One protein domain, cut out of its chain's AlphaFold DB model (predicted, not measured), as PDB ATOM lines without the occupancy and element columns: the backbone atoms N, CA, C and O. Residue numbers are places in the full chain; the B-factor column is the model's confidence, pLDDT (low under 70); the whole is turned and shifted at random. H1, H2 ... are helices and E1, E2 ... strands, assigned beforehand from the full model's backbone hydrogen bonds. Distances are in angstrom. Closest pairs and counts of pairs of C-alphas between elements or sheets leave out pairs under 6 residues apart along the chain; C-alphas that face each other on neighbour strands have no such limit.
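This is residues 3 to 80 of the 82 residues of the protein "Putative defensin-like protein 134" of Arabidopsis thaliana (UniProt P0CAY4). A small antiparallel sheet of four strands has one helix, H2, packed slantwise over one face, while its other face is bare; from this compact body a long helix, H1, sticks out as a free arm with residues 3 to 16. The sheet is in the order E1, E2, E4, E3, with three well paired strands and a very short edge strand, E1, next to which H1 joins the body. The printed part has 78 residues, with two named helices and four named strands in the order H1, E1, E2, H2, E3, E4, and its class is mixed, helices and strands. It is only just loose, close to compact, with a radius of gyration of the C-alphas of 14.0 A. The C-alphas span 51 by 27 by 18 A, an elongated outline whose length the arm H1 makes.

The printed part begins with H1, residues 3 to 18, which runs 22.9 A from C-alpha 3 at (1.630, -37.314, 92.304) to C-alpha 18 at (5.740, -53.870, 77.036). E1, residues 23 to 25, has 3 residues. E2, residues 32 to 38, is 19.5 A long. H2, residues 44 to 57, runs 20.4 A and begins with C-alpha 44 at (8.147, -69.275, 75.976). E3, residues 62 to 70, is the longest strand, with 9 residues and 23.3 A. E4, residues 73 to 79, is 19.5 A long and ends with C-alpha 79 at (0.597, -66.763, 58.259).

In the sheet, E1 and E3 are the edge strands and E2 and E4 the inner ones. E2 and E4 are antiparallel at 159 degrees, with N 35 and O 76 at 2.8 A and N 76 and O 35 at 2.9 A, both within hydrogen-bond range. E4 and E3 form a hairpin, antiparallel at 161 degrees, with N 75 and O 67 within hydrogen-bond range at 2.8 A. E1 and E2 also form a hairpin, antiparallel at 148 degrees, where N 25 and O 34 are within hydrogen-bond range at 3.5 A. The sheet is strongly twisted, but only just: its C-alphas lie up to 4.1 A off their best plane. H2 is on the sheet at a height over the sheet of 7.4 A, over E4 and E3; it is only just not over E2, on which 2 of its 14 C-alphas fall. On the local plane its line and that of E4 stand at 46 degrees, slantwise to the strands. The closest C-alphas of H2 and E4 are those of Cys 51 and Cys 76, 5.3 A apart, and those of H2 and E3 are Lys 48 and Tyr 66, 6.6 A apart. E2, H2 and E3 make a split strand-helix-strand unit, two strands running the same way with a helix between them along the chain and E4 between them in the sheet; its crossover is right-handed. The sheet E1, E2, E4, E3 and H2 form two layers, the sheet being one layer and H2, on one face of it, the other. H1 is not on the sheet, and H1 and H2 are only just apart, with their closest C-alphas 8.3 A from each other. In H1 11 of 12 and in H2 8 of 10 O i to N i+4 pairs are within hydrogen-bond range.

The two C-alphas farthest apart are those of Val 3 and Glu 30, 51.6 A. Without residues 3 to 16, which stand free and belong to H1, the body of 64 residues spans 31 by 20 by 18 A. The printed part has no cut. No link is long: the link E1 to E2 is short, and the other four are tight. The mean pLDDT of the printed part is 74.4, and the model's confidence is under 70 at residues 3 to 10, 12 to 30 and 58 to 59.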
ATOM      1  N   VAL A   3       1.318 -35.888  92.063       56.18
ATOM      2  CA  VAL A   3       1.630 -37.314  92.304       56.18
ATOM      3  C   VAL A   3       0.819 -38.265  91.407       56.18
ATOM      4  O   VAL A   3       1.269 -39.360  91.067       56.18
ATOM      5  N   ARG A   4      -0.382 -37.844  90.982       59.96
ATOM      6  CA  ARG A   4      -1.235 -38.627  90.071       59.96
ATOM      7  C   ARG A   4      -0.711 -38.628  88.632       59.96
ATOM      8  O   ARG A   4      -0.862 -39.635  87.950       59.96
ATOM      9  N   SER A   5      -0.069 -37.542  88.198       60.47
ATOM     10  CA  SER A   5       0.455 -37.412  86.833       60.47
ATOM     11  C   SER A   5       1.704 -38.278  86.623       60.47
ATOM     12  O   SER A   5       1.803 -38.987  85.625       60.47
ATOM     13  N   LEU A   6       2.607 -38.330  87.615       60.47
ATOM     14  CA  LEU A   6       3.802 -39.183  87.540       60.47
ATOM     15  C   LEU A   6       3.467 -40.676  87.418       60.47
ATOM     16  O   LEU A   6       4.107 -41.380  86.641       60.47
ATOM     17  N   ASN A   7       2.453 -41.153  88.147       65.72
ATOM     18  CA  ASN A   7       2.024 -42.550  88.057       65.72
ATOM     19  C   ASN A   7       1.467 -42.890  86.667       65.72
ATOM     20  O   ASN A   7       1.760 -43.957  86.139       65.72
ATOM     21  N   LEU A   8       0.718 -41.975  86.043       64.96
ATOM     22  CA  LEU A   8       0.203 -42.168  84.685       64.96
ATOM     23  C   LEU A   8       1.330 -42.203  83.646       64.96
ATOM     24  O   LEU A   8       1.333 -43.089  82.794       64.96
ATOM     25  N   CYS A   9       2.318 -41.308  83.746       67.66
ATOM     26  CA  CYS A   9       3.492 -41.334  82.870       67.66
ATOM     27  C   CYS A   9       4.295 -42.631  83.022       67.66
ATOM     28  O   CYS A   9       4.689 -43.224  82.023       67.66
ATOM     29  N   PHE A  10       4.504 -43.106  84.254       69.55
ATOM     30  CA  PHE A  10       5.234 -44.352  84.499       69.55
ATOM     31  C   PHE A  10       4.493 -45.574  83.938       69.55
ATOM     32  O   PHE A  10       5.108 -46.439  83.320       69.55
ATOM     33  N   LEU A  11       3.162 -45.614  84.074       72.39
ATOM     34  CA  LEU A  11       2.328 -46.657  83.474       72.39
ATOM     35  C   LEU A  11       2.353 -46.608  81.943       72.39
ATOM     36  O   LEU A  11       2.451 -47.656  81.318       72.39
ATOM     37  N   LEU A  12       2.321 -45.422  81.330       64.95
ATOM     38  CA  LEU A  12       2.431 -45.276  79.875       64.95
ATOM     39  C   LEU A  12       3.793 -45.743  79.355       64.95
ATOM     40  O   LEU A  12       3.843 -46.442  78.349       64.95
ATOM     41  N   VAL A  13       4.882 -45.416  80.056       66.74
ATOM     42  CA  VAL A  13       6.232 -45.899  79.723       66.74
ATOM     43  C   VAL A  13       6.327 -47.416  79.890       66.74
ATOM     44  O   VAL A  13       6.878 -48.076  79.019       66.74
ATOM     45  N   LEU A  14       5.734 -47.995  80.939       63.93
ATOM     46  CA  LEU A  14       5.636 -49.451  81.099       63.93
ATOM     47  C   LEU A  14       4.828 -50.102  79.972       63.93
ATOM     48  O   LEU A  14       5.239 -51.132  79.451       63.93
ATOM     49  N   VAL A  15       3.708 -49.501  79.562       65.65
ATOM     50  CA  VAL A  15       2.898 -49.981  78.434       65.65
ATOM     51  C   VAL A  15       3.677 -49.880  77.124       65.65
ATOM     52  O   VAL A  15       3.630 -50.815  76.333       65.65
ATOM     53  N   LEU A  16       4.437 -48.803  76.912       59.15
ATOM     54  CA  LEU A  16       5.305 -48.623  75.744       59.15
ATOM     55  C   LEU A  16       6.480 -49.610  75.735       59.15
ATOM     56  O   LEU A  16       6.764 -50.174  74.689       59.15
ATOM     57  N   LEU A  17       7.123 -49.878  76.878       58.11
ATOM     58  CA  LEU A  17       8.183 -50.894  76.977       58.11
ATOM     59  C   LEU A  17       7.651 -52.323  76.819       58.11
ATOM     60  O   LEU A  17       8.380 -53.195  76.355       58.11
ATOM     61  N   MET A  18       6.406 -52.578  77.227       58.08
ATOM     62  CA  MET A  18       5.740 -53.870  77.036       58.08
ATOM     63  C   MET A  18       5.094 -54.017  75.654       58.08
ATOM     64  O   MET A  18       4.665 -55.115  75.309       58.08
ATOM     65  N   SER A  19       5.007 -52.936  74.877       52.81
ATOM     66  CA  SER A  19       4.515 -52.963  73.504       52.81
ATOM     67  C   SER A  19       5.724 -53.076  72.581       52.81
ATOM     68  O   SER A  19       6.368 -52.061  72.315       52.81
ATOM     69  N   PRO A  20       6.083 -54.280  72.103       52.12
ATOM     70  CA  PRO A  20       7.133 -54.402  71.104       52.12
ATOM     71  C   PRO A  20       6.714 -53.558  69.901       52.12
ATOM     72  O   PRO A  20       5.619 -53.735  69.370       52.12
ATOM     73  N   ALA A  21       7.548 -52.602  69.493       52.97
ATOM     74  CA  ALA A  21       7.388 -51.987  68.187       52.97
ATOM     75  C   ALA A  21       7.586 -53.118  67.163       52.97
ATOM     76  O   ALA A  21       8.681 -53.683  67.125       52.97
ATOM     77  N   PRO A  22       6.552 -53.502  66.395       51.55
ATOM     78  CA  PRO A  22       6.659 -54.621  65.478       51.55
ATOM     79  C   PRO A  22       7.566 -54.203  64.324       51.55
ATOM     80  O   PRO A  22       7.153 -53.488  63.407       51.55
ATOM     81  N   THR A  23       8.832 -54.616  64.361       51.60
ATOM     82  CA  THR A  23       9.674 -54.653  63.163       51.60
ATOM     83  C   THR A  23       9.275 -55.890  62.380       51.60
ATOM     84  O   THR A  23       9.944 -56.918  62.408       51.60
ATOM     85  N   ALA A  24       8.121 -55.796  61.732       50.77
ATOM     86  CA  ALA A  24       7.593 -56.817  60.854       50.77
ATOM     87  C   ALA A  24       8.446 -56.859  59.579       50.77
ATOM     88  O   ALA A  24       8.207 -56.116  58.622       50.77
ATOM     89  N   VAL A  25       9.483 -57.692  59.581       49.63
ATOM     90  CA  VAL A  25      10.290 -57.951  58.390       49.63
ATOM     91  C   VAL A  25       9.566 -59.049  57.622       49.63
ATOM     92  O   VAL A  25       9.504 -60.196  58.052       49.63
ATOM     93  N   ALA A  26       8.933 -58.687  56.509       49.34
ATOM     94  CA  ALA A  26       8.193 -59.632  55.683       49.34
ATOM     95  C   ALA A  26       9.152 -60.650  55.038       49.34
ATOM     96  O   ALA A  26       9.682 -60.422  53.953       49.34
ATOM     97  N   PHE A  27       9.366 -61.783  55.706       48.62
ATOM     98  CA  PHE A  27       9.943 -62.982  55.110       48.62
ATOM     99  C   PHE A  27       8.839 -63.734  54.365       48.62
ATOM    100  O   PHE A  27       8.189 -64.619  54.912       48.62
ATOM    101  N   SER A  28       8.614 -63.376  53.104       49.82
ATOM    102  CA  SER A  28       7.842 -64.224  52.198       49.82
ATOM    103  C   SER A  28       8.608 -65.543  52.015       49.82
ATOM    104  O   SER A  28       9.767 -65.510  51.594       49.82
ATOM    105  N   PRO A  29       7.967 -66.701  52.240       54.94
ATOM    106  CA  PRO A  29       7.927 -67.630  51.133       54.94
ATOM    107  C   PRO A  29       6.824 -67.127  50.214       54.94
ATOM    108  O   PRO A  29       7.170 -66.501  49.220       54.94
ATOM    109  N   GLU A  30       5.546 -67.179  50.625       55.59
ATOM    110  CA  GLU A  30       4.420 -66.558  49.889       55.59
ATOM    111  C   GLU A  30       3.278 -65.966  50.764       55.59
ATOM    112  O   GLU A  30       2.540 -65.139  50.252       55.59
ATOM    113  N   ASP A  31       3.145 -66.238  52.078       70.54
ATOM    114  CA  ASP A  31       2.033 -65.643  52.876       70.54
ATOM    115  C   ASP A  31       2.283 -65.488  54.398       70.54
ATOM    116  O   ASP A  31       1.375 -65.188  55.182       70.54
ATOM    117  N   CYS A  32       3.523 -65.675  54.853       75.83
ATOM    118  CA  CYS A  32       3.876 -65.603  56.273       75.83
ATOM    119  C   CYS A  32       4.642 -64.320  56.613       75.83
ATOM    120  O   CYS A  32       5.433 -63.813  55.825       75.83
ATOM    121  N   LEU A  33       4.389 -63.786  57.804       81.24
ATOM    122  CA  LEU A  33       5.059 -62.626  58.372       81.24
ATOM    123  C   LEU A  33       5.770 -63.052  59.650       81.24
ATOM    124  O   LEU A  33       5.120 -63.546  60.569       81.24
ATOM    125  N   ASP A  34       7.081 -62.846  59.697       83.35
ATOM    126  CA  ASP A  34       7.870 -62.993  60.916       83.35
ATOM    127  C   ASP A  34       7.912 -61.637  61.629       83.35
ATOM    128  O   ASP A  34       8.473 -60.658  61.132       83.35
ATOM    129  N   ASP A  35       7.230 -61.555  62.764       83.03
ATOM    130  CA  ASP A  35       7.236 -60.384  63.630       83.03
ATOM    131  C   ASP A  35       8.272 -60.619  64.726       83.03
ATOM    132  O   ASP A  35       8.096 -61.477  65.597       83.03
ATOM    133  N   VAL A  36       9.376 -59.880  64.654       84.88
ATOM    134  CA  VAL A  36      10.456 -59.968  65.636       84.88
ATOM    135  C   VAL A  36      10.286 -58.846  66.644       84.88
ATOM    136  O   VAL A  36      10.297 -57.667  66.286       84.88
ATOM    137  N   GLY A  37      10.142 -59.220  67.912       83.94
ATOM    138  CA  GLY A  37       9.977 -58.306  69.032       83.94
ATOM    139  C   GLY A  37      11.083 -58.466  70.069       83.94
ATOM    140  O   GLY A  37      11.518 -59.576  70.383       83.94
ATOM    141  N   TRP A  38      11.510 -57.346  70.649       84.23
ATOM    142  CA  TRP A  38      12.406 -57.347  71.801       84.23
ATOM    143  C   TRP A  38      11.601 -57.388  73.103       84.23
ATOM    144  O   TRP A  38      10.680 -56.595  73.293       84.23
ATOM    145  N   ILE A  39      11.962 -58.291  74.013       82.79
ATOM    146  CA  ILE A  39      11.365 -58.420  75.344       82.79
ATOM    147  C   ILE A  39      12.449 -58.528  76.423       82.79
ATOM    148  O   ILE A  39      13.503 -59.120  76.215       82.79
ATOM    149  N   LEU A  40      12.185 -57.971  77.610       81.48
ATOM    150  CA  LEU A  40      13.146 -57.926  78.728       81.48
ATOM    151  C   LEU A  40      13.695 -59.300  79.126       81.48
ATOM    152  O   LEU A  40      14.855 -59.414  79.511       81.48
ATOM    153  N   ILE A  41      12.849 -60.326  79.067       83.52
ATOM    154  CA  ILE A  41      13.222 -61.718  79.302       83.52
ATOM    155  C   ILE A  41      12.398 -62.567  78.340       83.52
ATOM    156  O   ILE A  41      11.172 -62.687  78.477       83.52
ATOM    157  N   CYS A  42      13.072 -63.158  77.361       86.40
ATOM    158  CA  CYS A  42      12.453 -64.075  76.431       86.40
ATOM    159  C   CYS A  42      12.313 -65.446  77.072       86.40
ATOM    160  O   CYS A  42      13.258 -66.211  77.234       86.40
ATOM    161  N   THR A  43      11.079 -65.747  77.448       88.41
ATOM    162  CA  THR A  43      10.647 -67.071  77.860       88.41
ATOM    163  C   THR A  43       9.511 -67.482  76.938       88.41
ATOM    164  O   THR A  43       8.787 -66.633  76.416       88.41
ATOM    165  N   LYS A  44       9.295 -68.786  76.754       85.62
ATOM    166  CA  LYS A  44       8.147 -69.275  75.976       85.62
ATOM    167  C   LYS A  44       6.811 -68.605  76.359       85.62
ATOM    168  O   LYS A  44       6.098 -68.218  75.438       85.62
ATOM    169  N   PRO A  45       6.441 -68.428  77.648       87.15
ATOM    170  CA  PRO A  45       5.188 -67.756  77.993       87.15
ATOM    171  C   PRO A  45       5.186 -66.253  77.682       87.15
ATOM    172  O   PRO A  45       4.180 -65.765  77.169       87.15
ATOM    173  N   THR A  46       6.279 -65.523  77.938       86.77
ATOM    174  CA  THR A  46       6.345 -64.080  77.634       86.77
ATOM    175  C   THR A  46       6.312 -63.827  76.132       86.77
ATOM    176  O   THR A  46       5.548 -62.983  75.670       86.77
ATOM    177  N   CYS A  47       7.051 -64.626  75.363       87.14
ATOM    178  CA  CYS A  47       7.039 -64.575  73.908       87.14
ATOM    179  C   CYS A  47       5.655 -64.930  73.346       87.14
ATOM    180  O   CYS A  47       5.099 -64.168  72.564       87.14
ATOM    181  N   LYS A  48       5.009 -66.000  73.841       87.70
ATOM    182  CA  LYS A  48       3.634 -66.355  73.444       87.70
ATOM    183  C   LYS A  48       2.650 -65.210  73.671       87.70
ATOM    184  O   LYS A  48       1.822 -64.943  72.807       87.70
ATOM    185  N   PHE A  49       2.712 -64.569  74.839       86.59
ATOM    186  CA  PHE A  49       1.836 -63.447  75.161       86.59
ATOM    187  C   PHE A  49       2.088 -62.259  74.227       86.59
ATOM    188  O   PHE A  49       1.135 -61.709  73.685       86.59
ATOM    189  N   SER A  50       3.357 -61.936  73.968       85.33
ATOM    190  CA  SER A  50       3.768 -60.894  73.021       85.33
ATOM    191  C   SER A  50       3.265 -61.164  71.598       85.33
ATOM    192  O   SER A  50       2.693 -60.295  70.951       85.33
ATOM    193  N   CYS A  51       3.396 -62.396  71.111       86.99
ATOM    194  CA  CYS A  51       2.853 -62.767  69.810       86.99
ATOM    195  C   CYS A  51       1.322 -62.725  69.799       86.99
ATOM    196  O   CYS A  51       0.693 -62.344  68.814       86.99
ATOM    197  N   TRP A  52       0.678 -63.106  70.901       84.33
ATOM    198  CA  TRP A  52      -0.773 -63.054  70.994       84.33
ATOM    199  C   TRP A  52      -1.302 -61.613  70.934       84.33
ATOM    200  O   TRP A  52      -2.307 -61.370  70.267       84.33
ATOM    201  N   THR A  53      -0.611 -60.646  71.544       83.77
ATOM    202  CA  THR A  53      -0.960 -59.223  71.405       83.77
ATOM    203  C   THR A  53      -0.657 -58.702  69.998       83.77
ATOM    204  O   THR A  53      -1.516 -58.028  69.423       83.77
ATOM    205  N   SER A  54       0.470 -59.100  69.385       80.08
ATOM    206  CA  SER A  54       0.780 -58.795  67.975       80.08
ATOM    207  C   SER A  54      -0.248 -59.389  66.998       80.08
ATOM    208  O   SER A  54      -0.545 -58.810  65.952       80.08
ATOM    209  N   ARG A  55      -0.891 -60.513  67.337       75.84
ATOM    210  CA  ARG A  55      -1.962 -61.097  66.512       75.84
ATOM    211  C   ARG A  55      -3.113 -60.120  66.281       75.84
ATOM    212  O   ARG A  55      -3.663 -60.077  65.183       75.84
ATOM    213  N   SER A  56      -3.466 -59.334  67.299       72.43
ATOM    214  CA  SER A  56      -4.558 -58.357  67.220       72.43
ATOM    215  C   SER A  56      -4.267 -57.231  66.227       72.43
ATOM    216  O   SER A  56      -5.203 -56.677  65.652       72.43
ATOM    217  N   VAL A  57      -2.991 -56.913  65.978       72.07
ATOM    218  CA  VAL A  57      -2.597 -55.893  64.991       72.07
ATOM    219  C   VAL A  57      -2.387 -56.473  63.586       72.07
ATOM    220  O   VAL A  57      -2.564 -55.764  62.597       72.07
ATOM    221  N   ASN A  58      -2.116 -57.777  63.464       69.87
ATOM    222  CA  ASN A  58      -1.759 -58.443  62.203       69.87
ATOM    223  C   ASN A  58      -2.948 -58.847  61.294       69.87
ATOM    224  O   ASN A  58      -2.909 -59.885  60.631       69.87
ATOM    225  N   LYS A  59      -3.994 -58.005  61.216       69.77
ATOM    226  CA  LYS A  59      -5.094 -58.037  60.215       69.77
ATOM    227  C   LYS A  59      -5.660 -59.436  59.879       69.77
ATOM    228  O   LYS A  59      -5.939 -59.736  58.723       69.77
ATOM    229  N   GLY A  60      -5.851 -60.294  60.882       71.30
ATOM    230  CA  GLY A  60      -6.487 -61.608  60.708       71.30
ATOM    231  C   GLY A  60      -5.548 -62.774  60.381       71.30
ATOM    232  O   GLY A  60      -6.022 -63.901  60.244       71.30
ATOM    233  N   ARG A  61      -4.227 -62.559  60.326       78.12
ATOM    234  CA  ARG A  61      -3.265 -63.664  60.216       78.12
ATOM    235  C   ARG A  61      -3.301 -64.560  61.458       78.12
ATOM    236  O   ARG A  61      -3.525 -64.109  62.589       78.12
ATOM    237  N   LYS A  62      -3.103 -65.862  61.251       81.57
ATOM    238  CA  LYS A  62      -3.040 -66.850  62.328       81.57
ATOM    239  C   LYS A  62      -1.590 -66.999  62.764       81.57
ATOM    240  O   LYS A  62      -0.700 -67.191  61.947       81.57
ATOM    241  N   MET A  63      -1.380 -66.906  64.069       82.94
ATOM    242  CA  MET A  63      -0.105 -67.234  64.689       82.94
ATOM    243  C   MET A  63       0.160 -68.729  64.478       82.94
ATOM    244  O   MET A  63      -0.590 -69.552  65.006       82.94
ATOM    245  N   GLN A  64       1.159 -69.055  63.665       85.92
ATOM    246  CA  GLN A  64       1.536 -70.426  63.338       85.92
ATOM    247  C   GLN A  64       2.586 -70.940  64.321       85.92
ATOM    248  O   GLN A  64       2.444 -72.050  64.828       85.92
ATOM    249  N   ASP A  65       3.587 -70.115  64.633       88.92
ATOM    250  CA  ASP A  65       4.687 -70.501  65.513       88.92
ATOM    251  C   ASP A  65       5.276 -69.300  66.272       88.92
ATOM    252  O   ASP A  65       4.984 -68.139  65.965       88.92
ATOM    253  N   TYR A  66       6.059 -69.593  67.309       89.46
ATOM    254  CA  TYR A  66       6.786 -68.620  68.109       89.46
ATOM    255  C   TYR A  66       7.962 -69.245  68.848       89.46
ATOM    256  O   TYR A  66       7.861 -70.319  69.449       89.46
ATOM    257  N   TRP A  67       9.072 -68.519  68.902       91.14
ATOM    258  CA  TRP A  67      10.252 -68.956  69.637       91.14
ATOM    259  C   TRP A  67      11.079 -67.779  70.133       91.14
ATOM    260  O   TRP A  67      10.960 -66.651  69.666       91.14
ATOM    261  N   CYS A  68      11.945 -68.062  71.099       88.75
ATOM    262  CA  CYS A  68      12.985 -67.137  71.519       88.75
ATOM    263  C   CYS A  68      14.263 -67.468  70.750       88.75
ATOM    264  O   CYS A  68      14.754 -68.587  70.884       88.75
ATOM    265  N   SER A  69      14.781 -66.526  69.959       88.89
ATOM    266  CA  SER A  69      16.116 -66.668  69.356       88.89
ATOM    267  C   SER A  69      17.203 -66.460  70.410       88.89
ATOM    268  O   SER A  69      18.176 -67.203  70.471       88.89
ATOM    269  N   ASP A  70      16.980 -65.494  71.302       88.48
ATOM    270  CA  ASP A  70      17.933 -65.069  72.323       88.48
ATOM    271  C   ASP A  70      17.209 -64.768  73.637       88.48
ATOM    272  O   ASP A  70      15.977 -64.740  73.693       88.48
ATOM    273  N   SER A  71      17.968 -64.451  74.689       87.13
ATOM    274  CA  SER A  71      17.446 -64.043  76.004       87.13
ATOM    275  C   SER A  71      16.475 -62.860  75.954       87.13
ATOM    276  O   SER A  71      15.753 -62.635  76.922       87.13
ATOM    277  N   ASN A  72      16.443 -62.111  74.850       87.80
ATOM    278  CA  ASN A  72      15.630 -60.912  74.692       87.80
ATOM    279  C   ASN A  72      14.851 -60.829  73.376       87.80
ATOM    280  O   ASN A  72      14.125 -59.861  73.177       87.80
ATOM    281  N   THR A  73      14.970 -61.813  72.487       87.21
ATOM    282  CA  THR A  73      14.407 -61.722  71.132       87.21
ATOM    283  C   THR A  73      13.352 -62.793  70.936       87.21
ATOM    284  O   THR A  73      13.666 -63.984  70.967       87.21
ATOM    285  N   CYS A  74      12.110 -62.364  70.730       88.53
ATOM    286  CA  CYS A  74      10.958 -63.210  70.459       88.53
ATOM    287  C   CYS A  74      10.573 -63.105  68.981       88.53
ATOM    288  O   CYS A  74      10.393 -62.004  68.468       88.53
ATOM    289  N   HIS A  75      10.423 -64.247  68.325       89.53
ATOM    290  CA  HIS A  75       9.905 -64.368  66.969       89.53
ATOM    291  C   HIS A  75       8.465 -64.854  67.020       89.53
ATOM    292  O   HIS A  75       8.141 -65.781  67.770       89.53
ATOM    293  N   CYS A  76       7.620 -64.243  66.201       88.15
ATOM    294  CA  CYS A  76       6.215 -64.569  66.065       88.15
ATOM    295  C   CYS A  76       5.880 -64.741  64.584       88.15
ATOM    296  O   CYS A  76       5.838 -63.766  63.837       88.15
ATOM    297  N   VAL A  77       5.569 -65.964  64.166       87.91
ATOM    298  CA  VAL A  77       5.213 -66.246  62.775       87.91
ATOM    299  C   VAL A  77       3.703 -66.168  62.613       87.91
ATOM    300  O   VAL A  77       2.954 -66.955  63.198       87.91
ATOM    301  N   PHE A  78       3.246 -65.230  61.792       86.74
ATOM    302  CA  PHE A  78       1.848 -65.057  61.425       86.74
ATOM    303  C   PHE A  78       1.652 -65.360  59.949       86.74
ATOM    304  O   PHE A  78       2.088 -64.592  59.100       86.74
ATOM    305  N   CYS A  79       0.931 -66.424  59.636       82.64
ATOM    306  CA  CYS A  79       0.597 -66.763  58.259       82.64
ATOM    307  C   CYS A  79      -0.862 -66.428  57.965       82.64
ATOM    308  O   CYS A  79      -1.741 -66.540  58.832       82.64
ATOM    309  N   THR A  80      -1.129 -66.001  56.738       75.54
ATOM    310  CA  THR A  80      -2.485 -65.985  56.195       75.54
ATOM    311  C   THR A  80      -2.930 -67.446  56.115       75.54
ATOM    312  O   THR A  80      -2.248 -68.276  55.527       75.54
TER     313      THR A  80